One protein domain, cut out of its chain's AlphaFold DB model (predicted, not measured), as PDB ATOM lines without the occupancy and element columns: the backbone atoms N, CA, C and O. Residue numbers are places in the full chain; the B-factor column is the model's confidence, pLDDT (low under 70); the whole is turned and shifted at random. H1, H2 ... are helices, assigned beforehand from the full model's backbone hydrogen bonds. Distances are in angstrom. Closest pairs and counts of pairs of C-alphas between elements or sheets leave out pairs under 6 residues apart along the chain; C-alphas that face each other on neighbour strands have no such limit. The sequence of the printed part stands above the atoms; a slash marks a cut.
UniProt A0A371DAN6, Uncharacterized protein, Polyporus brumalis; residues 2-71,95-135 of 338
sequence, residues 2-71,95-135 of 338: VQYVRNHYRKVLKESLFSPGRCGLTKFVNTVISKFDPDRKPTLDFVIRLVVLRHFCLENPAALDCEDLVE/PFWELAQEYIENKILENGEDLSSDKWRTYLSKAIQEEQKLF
ATOM      1  N   VAL A   2     317.187 230.988 461.510       79.69
ATOM      2  CA  VAL A   2     318.249 231.689 462.274       79.69
ATOM      3  C   VAL A   2     319.548 231.923 461.480       79.69
ATOM      4  O   VAL A   2     320.061 233.040 461.458       79.69
ATOM      5  N   GLN A   3     320.045 230.917 460.745       83.75
ATOM      6  CA  GLN A   3     321.282 231.053 459.959       83.75
ATOM      7  C   GLN A   3     321.174 232.091 458.830       83.75
ATOM      8  O   GLN A   3     322.126 232.818 458.561       83.75
ATOM      9  N   TYR A   4     320.008 232.203 458.188       86.19
ATOM     10  CA  TYR A   4     319.789 233.185 457.125       86.19
ATOM     11  C   TYR A   4     319.889 234.615 457.665       86.19
ATOM     12  O   TYR A   4     320.566 235.455 457.074       86.19
ATOM     13  N   VAL A   5     319.267 234.872 458.821       88.31
ATOM     14  CA  VAL A   5     319.304 236.190 459.468       88.31
ATOM     15  C   VAL A   5     320.734 236.532 459.884       88.31
ATOM     16  O   VAL A   5     321.217 237.610 459.556       88.31
ATOM     17  N   ARG A   6     321.450 235.578 460.493       90.44
ATOM     18  CA  ARG A   6     322.880 235.680 460.827       90.44
ATOM     19  C   ARG A   6     323.742 236.040 459.614       90.44
ATOM     20  O   ARG A   6     324.491 237.016 459.654       90.44
ATOM     21  N   ASN A   7     323.597 235.323 458.505       90.12
ATOM     22  CA  ASN A   7     324.366 235.597 457.288       90.12
ATOM     23  C   ASN A   7     324.024 236.975 456.696       90.12
ATOM     24  O   ASN A   7     324.920 237.720 456.290       90.12
ATOM     25  N   HIS A   8     322.740 237.351 456.676       91.50
ATOM     26  CA  HIS A   8     322.323 238.663 456.177       91.50
ATOM     27  C   HIS A   8     322.853 239.792 457.061       91.50
ATOM     28  O   HIS A   8     323.333 240.803 456.560       91.50
ATOM     29  N   TYR A   9     322.818 239.610 458.377       92.75
ATOM     30  CA  TYR A   9     323.302 240.590 459.337       92.75
ATOM     31  C   TYR A   9     324.800 240.843 459.171       92.75
ATOM     32  O   TYR A   9     325.251 241.985 459.062       92.75
ATOM     33  N   ARG A  10     325.571 239.762 459.050       93.69
ATOM     34  CA  ARG A  10     327.000 239.820 458.754       93.69
ATOM     35  C   ARG A  10     327.291 240.518 457.425       93.69
ATOM     36  O   ARG A  10     328.231 241.308 457.335       93.69
ATOM     37  N   LYS A  11     326.476 240.267 456.396       94.12
ATOM     38  CA  LYS A  11     326.570 240.977 455.116       94.12
ATOM     39  C   LYS A  11     326.359 242.483 455.298       94.12
ATOM     40  O   LYS A  11     327.174 243.256 454.808       94.12
ATOM     41  N   VAL A  12     325.339 242.896 456.057       95.25
ATOM     42  CA  VAL A  12     325.084 244.320 456.354       95.25
ATOM     43  C   VAL A  12     326.246 244.942 457.142       95.25
ATOM     44  O   VAL A  12     326.650 246.059 456.825       95.25
ATOM     45  N   LEU A  13     326.843 244.225 458.103       95.88
ATOM     46  CA  LEU A  13     328.062 244.666 458.798       95.88
ATOM     47  C   LEU A  13     329.209 244.920 457.814       95.88
ATOM     48  O   LEU A  13     329.758 246.023 457.779       95.88
ATOM     49  N   LYS A  14     329.525 243.933 456.969       95.81
ATOM     50  CA  LYS A  14     330.591 244.038 455.963       95.81
ATOM     51  C   LYS A  14     330.357 245.198 454.996       95.81
ATOM     52  O   LYS A  14     331.276 245.971 454.731       95.81
ATOM     53  N   GLU A  15     329.131 245.335 454.495       95.50
ATOM     54  CA  GLU A  15     328.742 246.418 453.589       95.50
ATOM     55  C   GLU A  15     328.883 247.791 454.254       95.50
ATOM     56  O   GLU A  15     329.432 248.719 453.662       95.50
ATOM     57  N   SER A  16     328.471 247.909 455.516       96.62
ATOM     58  CA  SER A  16     328.538 249.176 456.247       96.62
ATOM     59  C   SER A  16     329.958 249.630 456.597       96.62
ATOM     60  O   SER A  16     330.164 250.826 456.773       96.62
ATOM     61  N   LEU A  17     330.929 248.716 456.689       96.12
ATOM     62  CA  LEU A  17     332.304 249.033 457.094       96.12
ATOM     63  C   LEU A  17     333.268 249.135 455.904       96.12
ATOM     64  O   LEU A  17     334.070 250.067 455.835       96.12
ATOM     65  N   PHE A  18     333.183 248.197 454.956       94.88
ATOM     66  CA  PHE A  18     334.236 247.976 453.955       94.88
ATOM     67  C   PHE A  18     333.791 248.187 452.504       94.88
ATOM     68  O   PHE A  18     334.620 248.115 451.599       94.88
ATOM     69  N   SER A  19     332.505 248.444 452.246       92.81
ATOM     70  CA  SER A  19     332.026 248.725 450.883       92.81
ATOM     71  C   SER A  19     332.097 250.220 450.545       92.81
ATOM     72  O   SER A  19     332.109 251.057 451.444       92.81
ATOM     73  N   PRO A  20     332.093 250.605 449.254       89.69
ATOM     74  CA  PRO A  20     332.058 252.017 448.846       89.69
ATOM     75  C   PRO A  20     330.836 252.788 449.382       89.69
ATOM     76  O   PRO A  20     330.880 254.008 449.481       89.69
ATOM     77  N   GLY A  21     329.769 252.083 449.778       89.88
ATOM     78  CA  GLY A  21     328.604 252.631 450.481       89.88
ATOM     79  C   GLY A  21     328.696 252.587 452.011       89.88
ATOM     80  O   GLY A  21     327.650 252.590 452.662       89.88
ATOM     81  N   ARG A  22     329.909 252.496 452.577       94.81
ATOM     82  CA  ARG A  22     330.133 252.434 454.026       94.81
ATOM     83  C   ARG A  22     329.422 253.574 454.751       94.81
ATOM     84  O   ARG A  22     329.310 254.691 454.241       94.81
ATOM     85  N   CYS A  23     328.935 253.287 455.946       95.88
ATOM     86  CA  CYS A  23     328.177 254.228 456.750       95.88
ATOM     87  C   CYS A  23     328.553 254.116 458.225       95.88
ATOM     88  O   CYS A  23     328.924 253.041 458.699       95.88
ATOM     89  N   GLY A  24     328.430 255.236 458.935       95.56
ATOM     90  CA  GLY A  24     328.631 255.260 460.375       95.56
ATOM     91  C   GLY A  24     327.547 254.498 461.138       95.56
ATOM     92  O   GLY A  24     326.489 254.143 460.592       95.56
ATOM     93  N   LEU A  25     327.834 254.244 462.412       95.25
ATOM     94  CA  LEU A  25     326.976 253.568 463.373       95.25
ATOM     95  C   LEU A  25     325.513 254.038 463.352       95.25
ATOM     96  O   LEU A  25     324.643 253.174 463.334       95.25
ATOM     97  N   THR A  26     325.196 255.338 463.311       94.56
ATOM     98  CA  THR A  26     323.787 255.801 463.378       94.56
ATOM     99  C   THR A  26     322.978 255.288 462.190       94.56
ATOM    100  O   THR A  26     321.896 254.715 462.342       94.56
ATOM    101  N   LYS A  27     323.520 255.449 460.977       95.19
ATOM    102  CA  LYS A  27     322.874 254.963 459.751       95.19
ATOM    103  C   LYS A  27     322.842 253.435 459.715       95.19
ATOM    104  O   LYS A  27     321.855 252.863 459.249       95.19
ATOM    105  N   PHE A  28     323.882 252.779 460.225       95.88
ATOM    106  CA  PHE A  28     323.922 251.327 460.355       95.88
ATOM    107  C   PHE A  28     322.836 250.799 461.306       95.88
ATOM    108  O   PHE A  28     322.067 249.936 460.895       95.88
ATOM    109  N   VAL A  29     322.701 251.356 462.516       95.19
ATOM    110  CA  VAL A  29     321.659 250.997 463.499       95.19
ATOM    111  C   VAL A  29     320.274 251.086 462.858       95.19
ATOM    112  O   VAL A  29     319.516 250.119 462.892       95.19
ATOM    113  N   ASN A  30     319.975 252.208 462.198       94.25
ATOM    114  CA  ASN A  30     318.697 252.409 461.511       94.25
ATOM    115  C   ASN A  30     318.482 251.404 460.368       94.25
ATOM    116  O   ASN A  30     317.368 250.929 460.166       94.25
ATOM    117  N   THR A  31     319.545 251.046 459.640       95.38
ATOM    118  CA  THR A  31     319.484 250.035 458.571       95.38
ATOM    119  C   THR A  31     319.185 248.647 459.132       95.38
ATOM    120  O   THR A  31     318.390 247.914 458.549       95.38
ATOM    121  N   VAL A  32     319.807 248.278 460.255       94.94
ATOM    122  CA  VAL A  32     319.577 246.989 460.920       94.94
ATOM    123  C   VAL A  32     318.143 246.911 461.439       94.94
ATOM    124  O   VAL A  32     317.446 245.955 461.113       94.94
ATOM    125  N   ILE A  33     317.676 247.930 462.166       94.75
ATOM    126  CA  ILE A  33     316.296 248.003 462.673       94.75
ATOM    127  C   ILE A  33     315.306 247.910 461.513       94.75
ATOM    128  O   ILE A  33     314.518 246.979 461.453       94.75
ATOM    129  N   SER A  34     315.428 248.779 460.507       95.00
ATOM    130  CA  SER A  34     314.513 248.781 459.359       95.00
ATOM    131  C   SER A  34     314.460 247.449 458.600       95.00
ATOM    132  O   SER A  34     313.457 247.187 457.939       95.00
ATOM    133  N   LYS A  35     315.528 246.640 458.629       93.69
ATOM    134  CA  LYS A  35     315.587 245.354 457.920       93.69
ATOM    135  C   LYS A  35     315.083 244.173 458.736       93.69
ATOM    136  O   LYS A  35     314.482 243.274 458.156       93.69
ATOM    137  N   PHE A  36     315.416 244.123 460.020       92.19
ATOM    138  CA  PHE A  36     315.190 242.934 460.843       92.19
ATOM    139  C   PHE A  36     314.051 243.107 461.841       92.19
ATOM    140  O   PHE A  36     313.458 242.112 462.237       92.19
ATOM    141  N   ASP A  37     313.758 244.343 462.237       92.81
ATOM    142  CA  ASP A  37     312.772 244.658 463.265       92.81
ATOM    143  C   ASP A  37     312.257 246.102 463.077       92.81
ATOM    144  O   ASP A  37     312.655 247.013 463.809       92.81
ATOM    145  N   PRO A  38     311.454 246.363 462.023       94.00
ATOM    146  CA  PRO A  38     311.097 247.723 461.606       94.00
ATOM    147  C   PRO A  38     310.252 248.478 462.639       94.00
ATOM    148  O   PRO A  38     310.244 249.709 462.635       94.00
ATOM    149  N   ASP A  39     309.573 247.754 463.528       95.06
ATOM    150  CA  ASP A  39     308.722 248.324 464.572       95.06
ATOM    151  C   ASP A  39     309.502 248.637 465.863       95.06
ATOM    152  O   ASP A  39     309.015 249.363 466.741       95.06
ATOM    153  N   ARG A  40     310.743 248.146 465.987       90.81
ATOM    154  CA  ARG A  40     311.586 248.376 467.161       90.81
ATOM    155  C   ARG A  40     312.217 249.756 467.151       90.81
ATOM    156  O   ARG A  40     312.851 250.204 466.201       90.81
ATOM    157  N   LYS A  41     312.132 250.428 468.297       92.06
ATOM    158  CA  LYS A  41     312.891 251.658 468.542       92.06
ATOM    159  C   LYS A  41     314.333 251.315 468.933       92.06
ATOM    160  O   LYS A  41     314.534 250.354 469.680       92.06
ATOM    161  N   PRO A  42     315.333 252.099 468.494       89.88
ATOM    162  CA  PRO A  42     316.712 251.903 468.923       89.88
ATOM    163  C   PRO A  42     316.807 252.075 470.442       89.88
ATOM    164  O   PRO A  42     316.567 253.160 470.968       89.88
ATOM    165  N   THR A  43     317.137 250.996 471.149       90.94
ATOM    166  CA  THR A  43     317.424 251.028 472.586       90.94
ATOM    167  C   THR A  43     318.922 251.192 472.817       90.94
ATOM    168  O   THR A  43     319.734 250.784 471.988       90.94
ATOM    169  N   LEU A  44     319.301 251.764 473.963       88.00
ATOM    170  CA  LEU A  44     320.706 251.944 474.328       88.00
ATOM    171  C   LEU A  44     321.481 250.620 474.316       88.00
ATOM    172  O   LEU A  44     322.530 250.528 473.688       88.00
ATOM    173  N   ASP A  45     320.933 249.595 474.966       89.69
ATOM    174  CA  ASP A  45     321.543 248.265 475.030       89.69
ATOM    175  C   ASP A  45     321.790 247.683 473.630       89.69
ATOM    176  O   ASP A  45     322.882 247.206 473.321       89.69
ATOM    177  N   PHE A  46     320.814 247.831 472.730       91.50
ATOM    178  CA  PHE A  46     320.965 247.404 471.347       91.50
ATOM    179  C   PHE A  46     322.113 248.142 470.650       91.50
ATOM    180  O   PHE A  46     322.970 247.504 470.046       91.50
ATOM    181  N   VAL A  47     322.175 249.471 470.777       92.50
ATOM    182  CA  VAL A  47     323.250 250.279 470.180       92.50
ATOM    183  C   VAL A  47     324.619 249.882 470.736       92.50
ATOM    184  O   VAL A  47     325.554 249.733 469.954       92.50
ATOM    185  N   ILE A  48     324.745 249.645 472.047       92.31
ATOM    186  CA  ILE A  48     325.996 249.186 472.672       92.31
ATOM    187  C   ILE A  48     326.457 247.872 472.038       92.31
ATOM    188  O   ILE A  48     327.602 247.780 471.597       92.31
ATOM    189  N   ARG A  49     325.566 246.885 471.894       91.81
ATOM    190  CA  ARG A  49     325.895 245.607 471.236       91.81
ATOM    191  C   ARG A  49     326.388 245.809 469.804       91.81
ATOM    192  O   ARG A  49     327.359 245.172 469.397       91.81
ATOM    193  N   LEU A  50     325.767 246.726 469.055       94.81
ATOM    194  CA  LEU A  50     326.211 247.074 467.701       94.81
ATOM    195  C   LEU A  50     327.602 247.708 467.684       94.81
ATOM    196  O   LEU A  50     328.389 247.389 466.795       94.81
ATOM    197  N   VAL A  51     327.917 248.569 468.656       95.38
ATOM    198  CA  VAL A  51     329.255 249.166 468.806       95.38
ATOM    199  C   VAL A  51     330.295 248.077 469.039       95.38
ATOM    200  O   VAL A  51     331.281 248.022 468.306       95.38
ATOM    201  N   VAL A  52     330.061 247.183 470.006       96.00
ATOM    202  CA  VAL A  52     330.998 246.089 470.320       96.00
ATOM    203  C   VAL A  52     331.228 245.207 469.094       96.00
ATOM    204  O   VAL A  52     332.370 244.907 468.751       96.00
ATOM    205  N   LEU A  53     330.156 244.842 468.390       96.12
ATOM    206  CA  LEU A  53     330.238 243.962 467.227       96.12
ATOM    207  C   LEU A  53     330.907 244.628 466.013       96.12
ATOM    208  O   LEU A  53     331.659 243.974 465.288       96.12
ATOM    209  N   ARG A  54     330.673 245.926 465.780       96.44
ATOM    210  CA  ARG A  54     331.397 246.681 464.741       96.44
ATOM    211  C   ARG A  54     332.876 246.801 465.076       96.44
ATOM    212  O   ARG A  54     333.700 246.590 464.189       96.44
ATOM    213  N   HIS A  55     333.212 247.076 466.333       96.94
ATOM    214  CA  HIS A  55     334.600 247.162 466.773       96.94
ATOM    215  C   HIS A  55     335.330 245.823 466.591       96.94
ATOM    216  O   HIS A  55     336.398 245.793 465.986       96.94
ATOM    217  N   PHE A  56     334.689 244.700 466.941       97.38
ATOM    218  CA  PHE A  56     335.189 243.358 466.615       97.38
ATOM    219  C   PHE A  56     335.502 243.191 465.118       97.38
ATOM    220  O   PHE A  56     336.560 242.674 464.757       97.38
ATOM    221  N   CYS A  57     334.604 243.644 464.238       97.00
ATOM    222  CA  CYS A  57     334.785 243.555 462.787       97.00
ATOM    223  C   CYS A  57     335.937 244.428 462.264       97.00
ATOM    224  O   CYS A  57     336.574 244.062 461.275       97.00
ATOM    225  N   LEU A  58     336.188 245.574 462.899       95.69
ATOM    226  CA  LEU A  58     337.312 246.457 462.578       95.69
ATOM    227  C   LEU A  58     338.649 245.838 462.995       95.69
ATOM    228  O   LEU A  58     339.612 245.914 462.232       95.69
ATOM    229  N   GLU A  59     338.697 245.181 464.155       96.38
ATOM    230  CA  GLU A  59     339.886 244.461 464.630       96.38
ATOM    231  C   GLU A  59     340.139 243.165 463.838       96.38
ATOM    232  O   GLU A  59     341.286 242.757 463.656       96.38
ATOM    233  N   ASN A  60     339.078 242.532 463.322       95.50
ATOM    234  CA  ASN A  60     339.135 241.214 462.686       95.50
ATOM    235  C   ASN A  60     338.487 241.199 461.285       95.50
ATOM    236  O   ASN A  60     337.554 240.425 461.043       95.50
ATOM    237  N   PRO A  61     338.980 241.981 460.305       93.81
ATOM    238  CA  PRO A  61     338.346 242.085 458.987       93.81
ATOM    239  C   PRO A  61     338.301 240.743 458.240       93.81
ATOM    240  O   PRO A  61     337.337 240.450 457.534       93.81
ATOM    241  N   ALA A  62     339.297 239.875 458.449       91.88
ATOM    242  CA  ALA A  62     339.339 238.544 457.844       91.88
ATOM    243  C   ALA A  62     338.170 237.643 458.284       91.88
ATOM    244  O   ALA A  62     337.758 236.771 457.516       91.88
ATOM    245  N   ALA A  63     337.601 237.871 459.476       91.75
ATOM    246  CA  ALA A  63     336.443 237.122 459.962       91.75
ATOM    247  C   ALA A  63     335.189 237.395 459.115       91.75
ATOM    248  O   ALA A  63     334.328 236.528 458.996       91.75
ATOM    249  N   LEU A  64     335.095 238.566 458.470       90.81
ATOM    250  CA  LEU A  64     333.990 238.912 457.572       90.81
ATOM    251  C   LEU A  64     334.121 238.304 456.173       90.81
ATOM    252  O   LEU A  64     333.124 238.251 455.448       90.81
ATOM    253  N   ASP A  65     335.285 237.780 455.799       86.94
ATOM    254  CA  ASP A  65     335.513 237.156 454.490       86.94
ATOM    255  C   ASP A  65     335.220 235.655 454.445       86.94
ATOM    256  O   ASP A  65     335.099 235.101 453.358       86.94
ATOM    257  N   CYS A  66     335.106 234.986 455.592       78.94
ATOM    258  CA  CYS A  66     334.792 233.560 455.646       78.94
ATOM    259  C   CYS A  66     333.351 233.319 455.189       78.94
ATOM    260  O   CYS A  66     332.488 233.343 456.051       78.94
ATOM    261  N   GLU A  67     333.033 233.169 453.902       69.88
ATOM    262  CA  GLU A  67     331.664 232.802 453.502       69.88
ATOM    263  C   GLU A  67     331.176 231.675 454.417       69.88
ATOM    264  O   GLU A  67     331.867 230.664 454.547       69.88
ATOM    265  N   ASP A  68     330.080 231.912 455.156       63.84
ATOM    266  CA  ASP A  68     329.497 230.881 456.013       63.84
ATOM    267  C   ASP A  68     329.126 229.763 455.055       63.84
ATOM    268  O   ASP A  68     328.177 229.922 454.284       63.84
ATOM    269  N   LEU A  69     329.985 228.733 455.026       58.94
ATOM    270  CA  LEU A  69     329.965 227.644 454.062       58.94
ATOM    271  C   LEU A  69     328.513 227.237 453.893       58.94
ATOM    272  O   LEU A  69     327.875 226.806 454.855       58.94
ATOM    273  N   VAL A  70     327.992 227.523 452.698       55.56
ATOM    274  CA  VAL A  70     326.593 227.333 452.341       55.56
ATOM    275  C   VAL A  70     326.275 225.889 452.633       55.56
ATOM    276  O   VAL A  70     326.700 225.040 451.865       55.56
ATOM    277  N   GLU A  71     325.571 225.677 453.746       56.91
ATOM    278  CA  GLU A  71     325.068 224.393 454.205       56.91
ATOM    279  C   GLU A  71     326.198 223.360 454.333       56.91
ATOM    280  O   GLU A  71     326.796 222.912 453.361       56.91
ATOM    281  N   PRO A  95     333.896 229.785 462.360       89.62
ATOM    282  CA  PRO A  95     332.778 230.555 461.834       89.62
ATOM    283  C   PRO A  95     332.687 231.921 462.521       89.62
ATOM    284  O   PRO A  95     333.015 232.081 463.698       89.62
ATOM    285  N   PHE A  96     332.227 232.924 461.770       92.44
ATOM    286  CA  PHE A  96     332.225 234.326 462.205       92.44
ATOM    287  C   PHE A  96     331.536 234.527 463.561       92.44
ATOM    288  O   PHE A  96     332.036 235.262 464.405       92.44
ATOM    289  N   TRP A  97     330.398 233.862 463.772       93.31
ATOM    290  CA  TRP A  97     329.598 234.040 464.982       93.31
ATOM    291  C   TRP A  97     330.223 233.411 466.226       93.31
ATOM    292  O   TRP A  97     330.043 233.965 467.302       93.31
ATOM    293  N   GLU A  98     330.994 232.329 466.086       92.62
ATOM    294  CA  GLU A  98     331.767 231.776 467.207       92.62
ATOM    295  C   GLU A  98     332.890 232.734 467.606       92.62
ATOM    296  O   GLU A  98     333.064 233.023 468.784       92.62
ATOM    297  N   LEU A  99     333.594 233.309 466.621       94.06
ATOM    298  CA  LEU A  99     334.629 234.314 466.878       94.06
ATOM    299  C   LEU A  99     334.062 235.574 467.543       94.06
ATOM    300  O   LEU A  99     334.662 236.100 468.476       94.06
ATOM    301  N   ALA A 100     332.915 236.057 467.062       95.38
ATOM    302  CA  ALA A 100     332.253 237.225 467.629       95.38
ATOM    303  C   ALA A 100     331.755 236.959 469.057       95.38
ATOM    304  O   ALA A 100     331.867 237.832 469.914       95.38
ATOM    305  N   GLN A 101     331.222 235.763 469.318       95.06
ATOM    306  CA  GLN A 101     330.772 235.371 470.650       95.06
ATOM    307  C   GLN A 101     331.946 235.281 471.631       95.06
ATOM    308  O   GLN A 101     331.903 235.935 472.668       95.06
ATOM    309  N   GLU A 102     333.013 234.563 471.273       95.81
ATOM    310  CA  GLU A 102     334.230 234.466 472.091       95.81
ATOM    311  C   GLU A 102     334.821 235.852 472.373       95.81
ATOM    312  O   GLU A 102     335.253 236.144 473.485       95.81
ATOM    313  N   TYR A 103     334.790 236.748 471.386       96.38
ATOM    314  CA  TYR A 103     335.214 238.129 471.577       96.38
ATOM    315  C   TYR A 103     334.369 238.869 472.621       96.38
ATOM    316  O   TYR A 103     334.921 239.539 473.494       96.38
ATOM    317  N   ILE A 104     333.040 238.759 472.545       95.31
ATOM    318  CA  ILE A 104     332.129 239.407 473.499       95.31
ATOM    319  C   ILE A 104     332.335 238.833 474.905       95.31
ATOM    320  O   ILE A 104     332.454 239.605 475.853       95.31
ATOM    321  N   GLU A 105     332.444 237.511 475.038       95.62
ATOM    322  CA  GLU A 105     332.716 236.832 476.312       95.62
ATOM    323  C   GLU A 105     334.053 237.288 476.913       95.62
ATOM    324  O   GLU A 105     334.111 237.648 478.090       95.62
ATOM    325  N   ASN A 106     335.105 237.392 476.096       96.94
ATOM    326  CA  ASN A 106     336.393 237.930 476.531       96.94
ATOM    327  C   ASN A 106     336.273 239.390 476.995       96.94
ATOM    328  O   ASN A 106     336.854 239.760 478.013       96.94
ATOM    329  N   LYS A 107     335.477 240.223 476.311       95.94
ATOM    330  CA  LYS A 107     335.244 241.614 476.739       95.94
ATOM    331  C   LYS A 107     334.443 241.712 478.032       95.94
ATOM    332  O   LYS A 107     334.732 242.598 478.835       95.94
ATOM    333  N   ILE A 108     333.490 240.812 478.259       95.19
ATOM    334  CA  ILE A 108     332.773 240.693 479.536       95.19
ATOM    335  C   ILE A 108     333.744 240.272 480.644       95.19
ATOM    336  O   ILE A 108     333.765 240.893 481.704       95.19
ATOM    337  N   LEU A 109     334.618 239.294 480.393       96.88
ATOM    338  CA  LEU A 109     335.625 238.856 481.363       96.88
ATOM    339  C   LEU A 109     336.618 239.980 481.724       96.88
ATOM    340  O   LEU A 109     336.968 240.158 482.891       96.88
ATOM    341  N   GLU A 110     337.055 240.769 480.738       96.50
ATOM    342  CA  GLU A 110     337.990 241.888 480.927       96.50
ATOM    343  C   GLU A 110     337.360 243.077 481.686       96.50
ATOM    344  O   GLU A 110     337.975 243.663 482.596       96.50
ATOM    345  N   ASN A 111     336.127 243.448 481.313       95.75
ATOM    346  CA  ASN A 111     335.468 244.680 481.759       95.75
ATOM    347  C   ASN A 111     334.456 244.485 482.903       95.75
ATOM    348  O   ASN A 111     334.069 245.469 483.542       95.75
ATOM    349  N   GLY A 112     334.077 243.240 483.196       95.31
ATOM    350  CA  GLY A 112     333.002 242.862 484.117       95.31
ATOM    351  C   GLY A 112     331.653 242.674 483.412       95.31
ATOM    352  O   GLY A 112     331.491 243.038 482.253       95.31
ATOM    353  N   GLU A 113     330.664 242.122 484.112       92.94
ATOM    354  CA  GLU A 113     329.300 241.928 483.580       92.94
ATOM    355  C   GLU A 113     328.493 243.236 483.533       92.94
ATOM    356  O   GLU A 113     327.631 243.425 482.678       92.94
ATOM    357  N   ASP A 114     328.795 244.175 484.431       91.12
ATOM    358  CA  ASP A 114     328.083 245.444 484.522       91.12
ATOM    359  C   ASP A 114     328.503 246.411 483.404       91.12
ATOM    360  O   ASP A 114     329.540 247.068 483.497       91.12
ATOM    361  N   LEU A 115     327.656 246.562 482.380       87.94
ATOM    362  CA  LEU A 115     327.833 247.527 481.282       87.94
ATOM    363  C   LEU A 115     327.965 248.984 481.755       87.94
ATOM    364  O   LEU A 115     328.444 249.838 481.003       87.94
ATOM    365  N   SER A 116     327.531 249.292 482.981       87.44
ATOM    366  CA  SER A 116     327.659 250.625 483.566       87.44
ATOM    367  C   SER A 116     329.024 250.883 484.211       87.44
ATOM    368  O   SER A 116     329.297 252.039 484.562       87.44
ATOM    369  N   SER A 117     329.892 249.864 484.299       92.69
ATOM    370  CA  SER A 117     331.225 249.954 484.899       92.69
ATOM    371  C   SER A 117     332.137 250.937 484.161       92.69
ATOM    372  O   SER A 117     332.064 251.110 482.941       92.69
ATOM    373  N   ASP A 118     333.066 251.561 484.889       94.00
ATOM    374  CA  ASP A 118     334.019 252.508 484.295       94.00
ATOM    375  C   ASP A 118     334.910 251.859 483.223       94.00
ATOM    376  O   ASP A 118     335.304 252.518 482.256       94.00
ATOM    377  N   LYS A 119     335.177 250.550 483.340       95.38
ATOM    378  CA  LYS A 119     335.905 249.786 482.318       95.38
ATOM    379  C   LYS A 119     335.122 249.723 481.008       95.38
ATOM    380  O   LYS A 119     335.671 250.068 479.961       95.38
ATOM    381  N   TRP A 120     333.833 249.376 481.066       95.12
ATOM    382  CA  TRP A 120     332.963 249.383 479.889       95.12
ATOM    383  C   TRP A 120     332.827 250.772 479.287       95.12
ATOM    384  O   TRP A 120     332.957 250.921 478.075       95.12
ATOM    385  N   ARG A 121     332.647 251.807 480.114       92.62
ATOM    386  CA  ARG A 121     332.594 253.200 479.637       92.62
ATOM    387  C   ARG A 121     333.866 253.595 478.900       92.62
ATOM    388  O   ARG A 121     333.781 254.209 477.838       92.62
ATOM    389  N   THR A 122     335.027 253.222 479.435       94.94
ATOM    390  CA  THR A 122     336.333 253.493 478.816       94.94
ATOM    391  C   THR A 122     336.464 252.772 477.477       94.94
ATOM    392  O   THR A 122     336.802 253.397 476.470       94.94
ATOM    393  N   TYR A 123     336.137 251.476 477.439       96.12
ATOM    394  CA  TYR A 123     336.170 250.672 476.219       96.12
ATOM    395  C   TYR A 123     335.209 251.205 475.147       96.12
ATOM    396  O   TYR A 123     335.628 251.457 474.017       96.12
ATOM    397  N   LEU A 124     333.945 251.452 475.503       95.12
ATOM    398  CA  LEU A 124     332.939 251.979 474.581       95.12
ATOM    399  C   LEU A 124     333.327 253.366 474.074       95.12
ATOM    400  O   LEU A 124     333.234 253.609 472.877       95.12
ATOM    401  N   SER A 125     333.829 254.249 474.942       93.12
ATOM    402  CA  SER A 125     334.299 255.580 474.530       93.12
ATOM    403  C   SER A 125     335.422 255.484 473.500       93.12
ATOM    404  O   SER A 125     335.393 256.197 472.498       93.12
ATOM    405  N   LYS A 126     336.380 254.568 473.697       95.06
ATOM    406  CA  LYS A 126     337.455 254.318 472.730       95.06
ATOM    407  C   LYS A 126     336.904 253.776 471.405       95.06
ATOM    408  O   LYS A 126     337.234 254.316 470.353       95.06
ATOM    409  N   ALA A 127     336.036 252.766 471.452       95.25
ATOM    410  CA  ALA A 127     335.420 252.189 470.255       95.25
ATOM    411  C   ALA A 127     334.620 253.236 469.458       95.25
ATOM    412  O   ALA A 127     334.714 253.302 468.235       95.25
ATOM    413  N   ILE A 128     333.887 254.107 470.156       93.31
ATOM    414  CA  ILE A 128     333.135 255.222 469.570       93.31
ATOM    415  C   ILE A 128     334.068 256.255 468.926       93.31
ATOM    416  O   ILE A 128     333.786 256.727 467.827       93.31
ATOM    417  N   GLN A 129     335.180 256.609 469.574       93.06
ATOM    418  CA  GLN A 129     336.162 257.535 469.000       93.06
ATOM    419  C   GLN A 129     336.802 256.975 467.725       93.06
ATOM    420  O   GLN A 129     336.997 257.708 466.755       93.06
ATOM    421  N   GLU A 130     337.111 255.679 467.702       94.69
ATOM    422  CA  GLU A 130     337.620 255.014 466.501       94.69
ATOM    423  C   GLU A 130     336.579 255.000 465.374       94.69
ATOM    424  O   GLU A 130     336.917 255.295 464.226       94.69
ATOM    425  N   GLU A 131     335.309 254.755 465.699       93.50
ATOM    426  CA  GLU A 131     334.198 254.848 464.747       93.50
ATOM    427  C   GLU A 131     334.062 256.274 464.182       93.50
ATOM    428  O   GLU A 131     334.011 256.451 462.966       93.50
ATOM    429  N   GLN A 132     334.092 257.309 465.029       93.19
ATOM    430  CA  GLN A 132     334.042 258.715 464.598       93.19
ATOM    431  C   GLN A 132     335.231 259.099 463.712       93.19
ATOM    432  O   GLN A 132     335.083 259.877 462.770       93.19
ATOM    433  N   LYS A 133     336.416 258.534 463.970       93.88
ATOM    434  CA  LYS A 133     337.596 258.745 463.122       93.88
ATOM    435  C   LYS A 133     337.403 258.161 461.719       93.88
ATOM    436  O   LYS A 133     337.915 258.724 460.752       93.88
ATOM    437  N   LEU A 134     336.694 257.038 461.603       94.38
ATOM    438  CA  LEU A 134     336.379 256.402 460.320       94.38
ATOM    439  C   LEU A 134     335.200 257.076 459.601       94.38
ATOM    440  O   LEU A 134     335.183 257.112 458.367       94.38
ATOM    441  N   PHE A 135     334.248 257.618 460.364       95.06
ATOM    442  CA  PHE A 135     333.000 258.210 459.883       95.06
ATOM    443  C   PHE A 135     332.755 259.585 460.531       95.06
ATOM    444  O   PHE A 135     331.860 259.718 461.366       95.06
TER     445      PHE A 135
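What this domain is: This is residues 2 to 71 and 95 to 135 of the 338 residues of an uncharacterized protein of Polyporus brumalis (UniProt A0A371DAN6). Helix H3 forms the core, with H5 and H6 crossing it and the H1-H2 hairpin packed on it. The 111 printed residues have six named helices, H1 to H6, and no named strand: all helix, compact, radius of gyration of the C-alphas 14.0 A, spans 40 by 28 by 27 A.

Where its parts are: Find C-alpha 2 at (318.249, 231.689, 462.274); H1, residues 2 to 18, runs 24.3 A from there. H6, residues 118 to 134, runs 24.4 A to (336.379, 256.402, 460.320). Between come H2, 25 to 36; H3, 44 to 59, 22.8 A; H4, 61 to 64; H5, 96 to 111, 22.4 A.

How they stand to each other: Look for H6 touching H3, the hub, with residues 124 to 131 alone, at a steep tilt of 63 degrees; closest C-alphas His 55 and Ala 127, 6.2 A. H5 touches H3 with residues 100 to 104 alone; closest C-alphas Phe 56 and Ala 100, 6.9 A. H1 and H2 make a hairpin, a shallow tilt of 26 degrees; closest C-alphas Ser 16 and Phe 28, 6.5 A. H2 touches H3; closest C-alphas Val 29 and Val 47, 6.9 A. H4 only just touches H5, with 3 pairs of C-alphas within 8 A. H1, H2, H3, H5 and H6 have every O i to N i+4 pair within hydrogen-bond range; H4 is too short.

The domain as a whole: Residues 72 to 94 are cut out; C-alphas 71 and 95 are 12.5 A apart. Of the links printed whole, none is long. Residues 67 to 71 have pLDDT under 70.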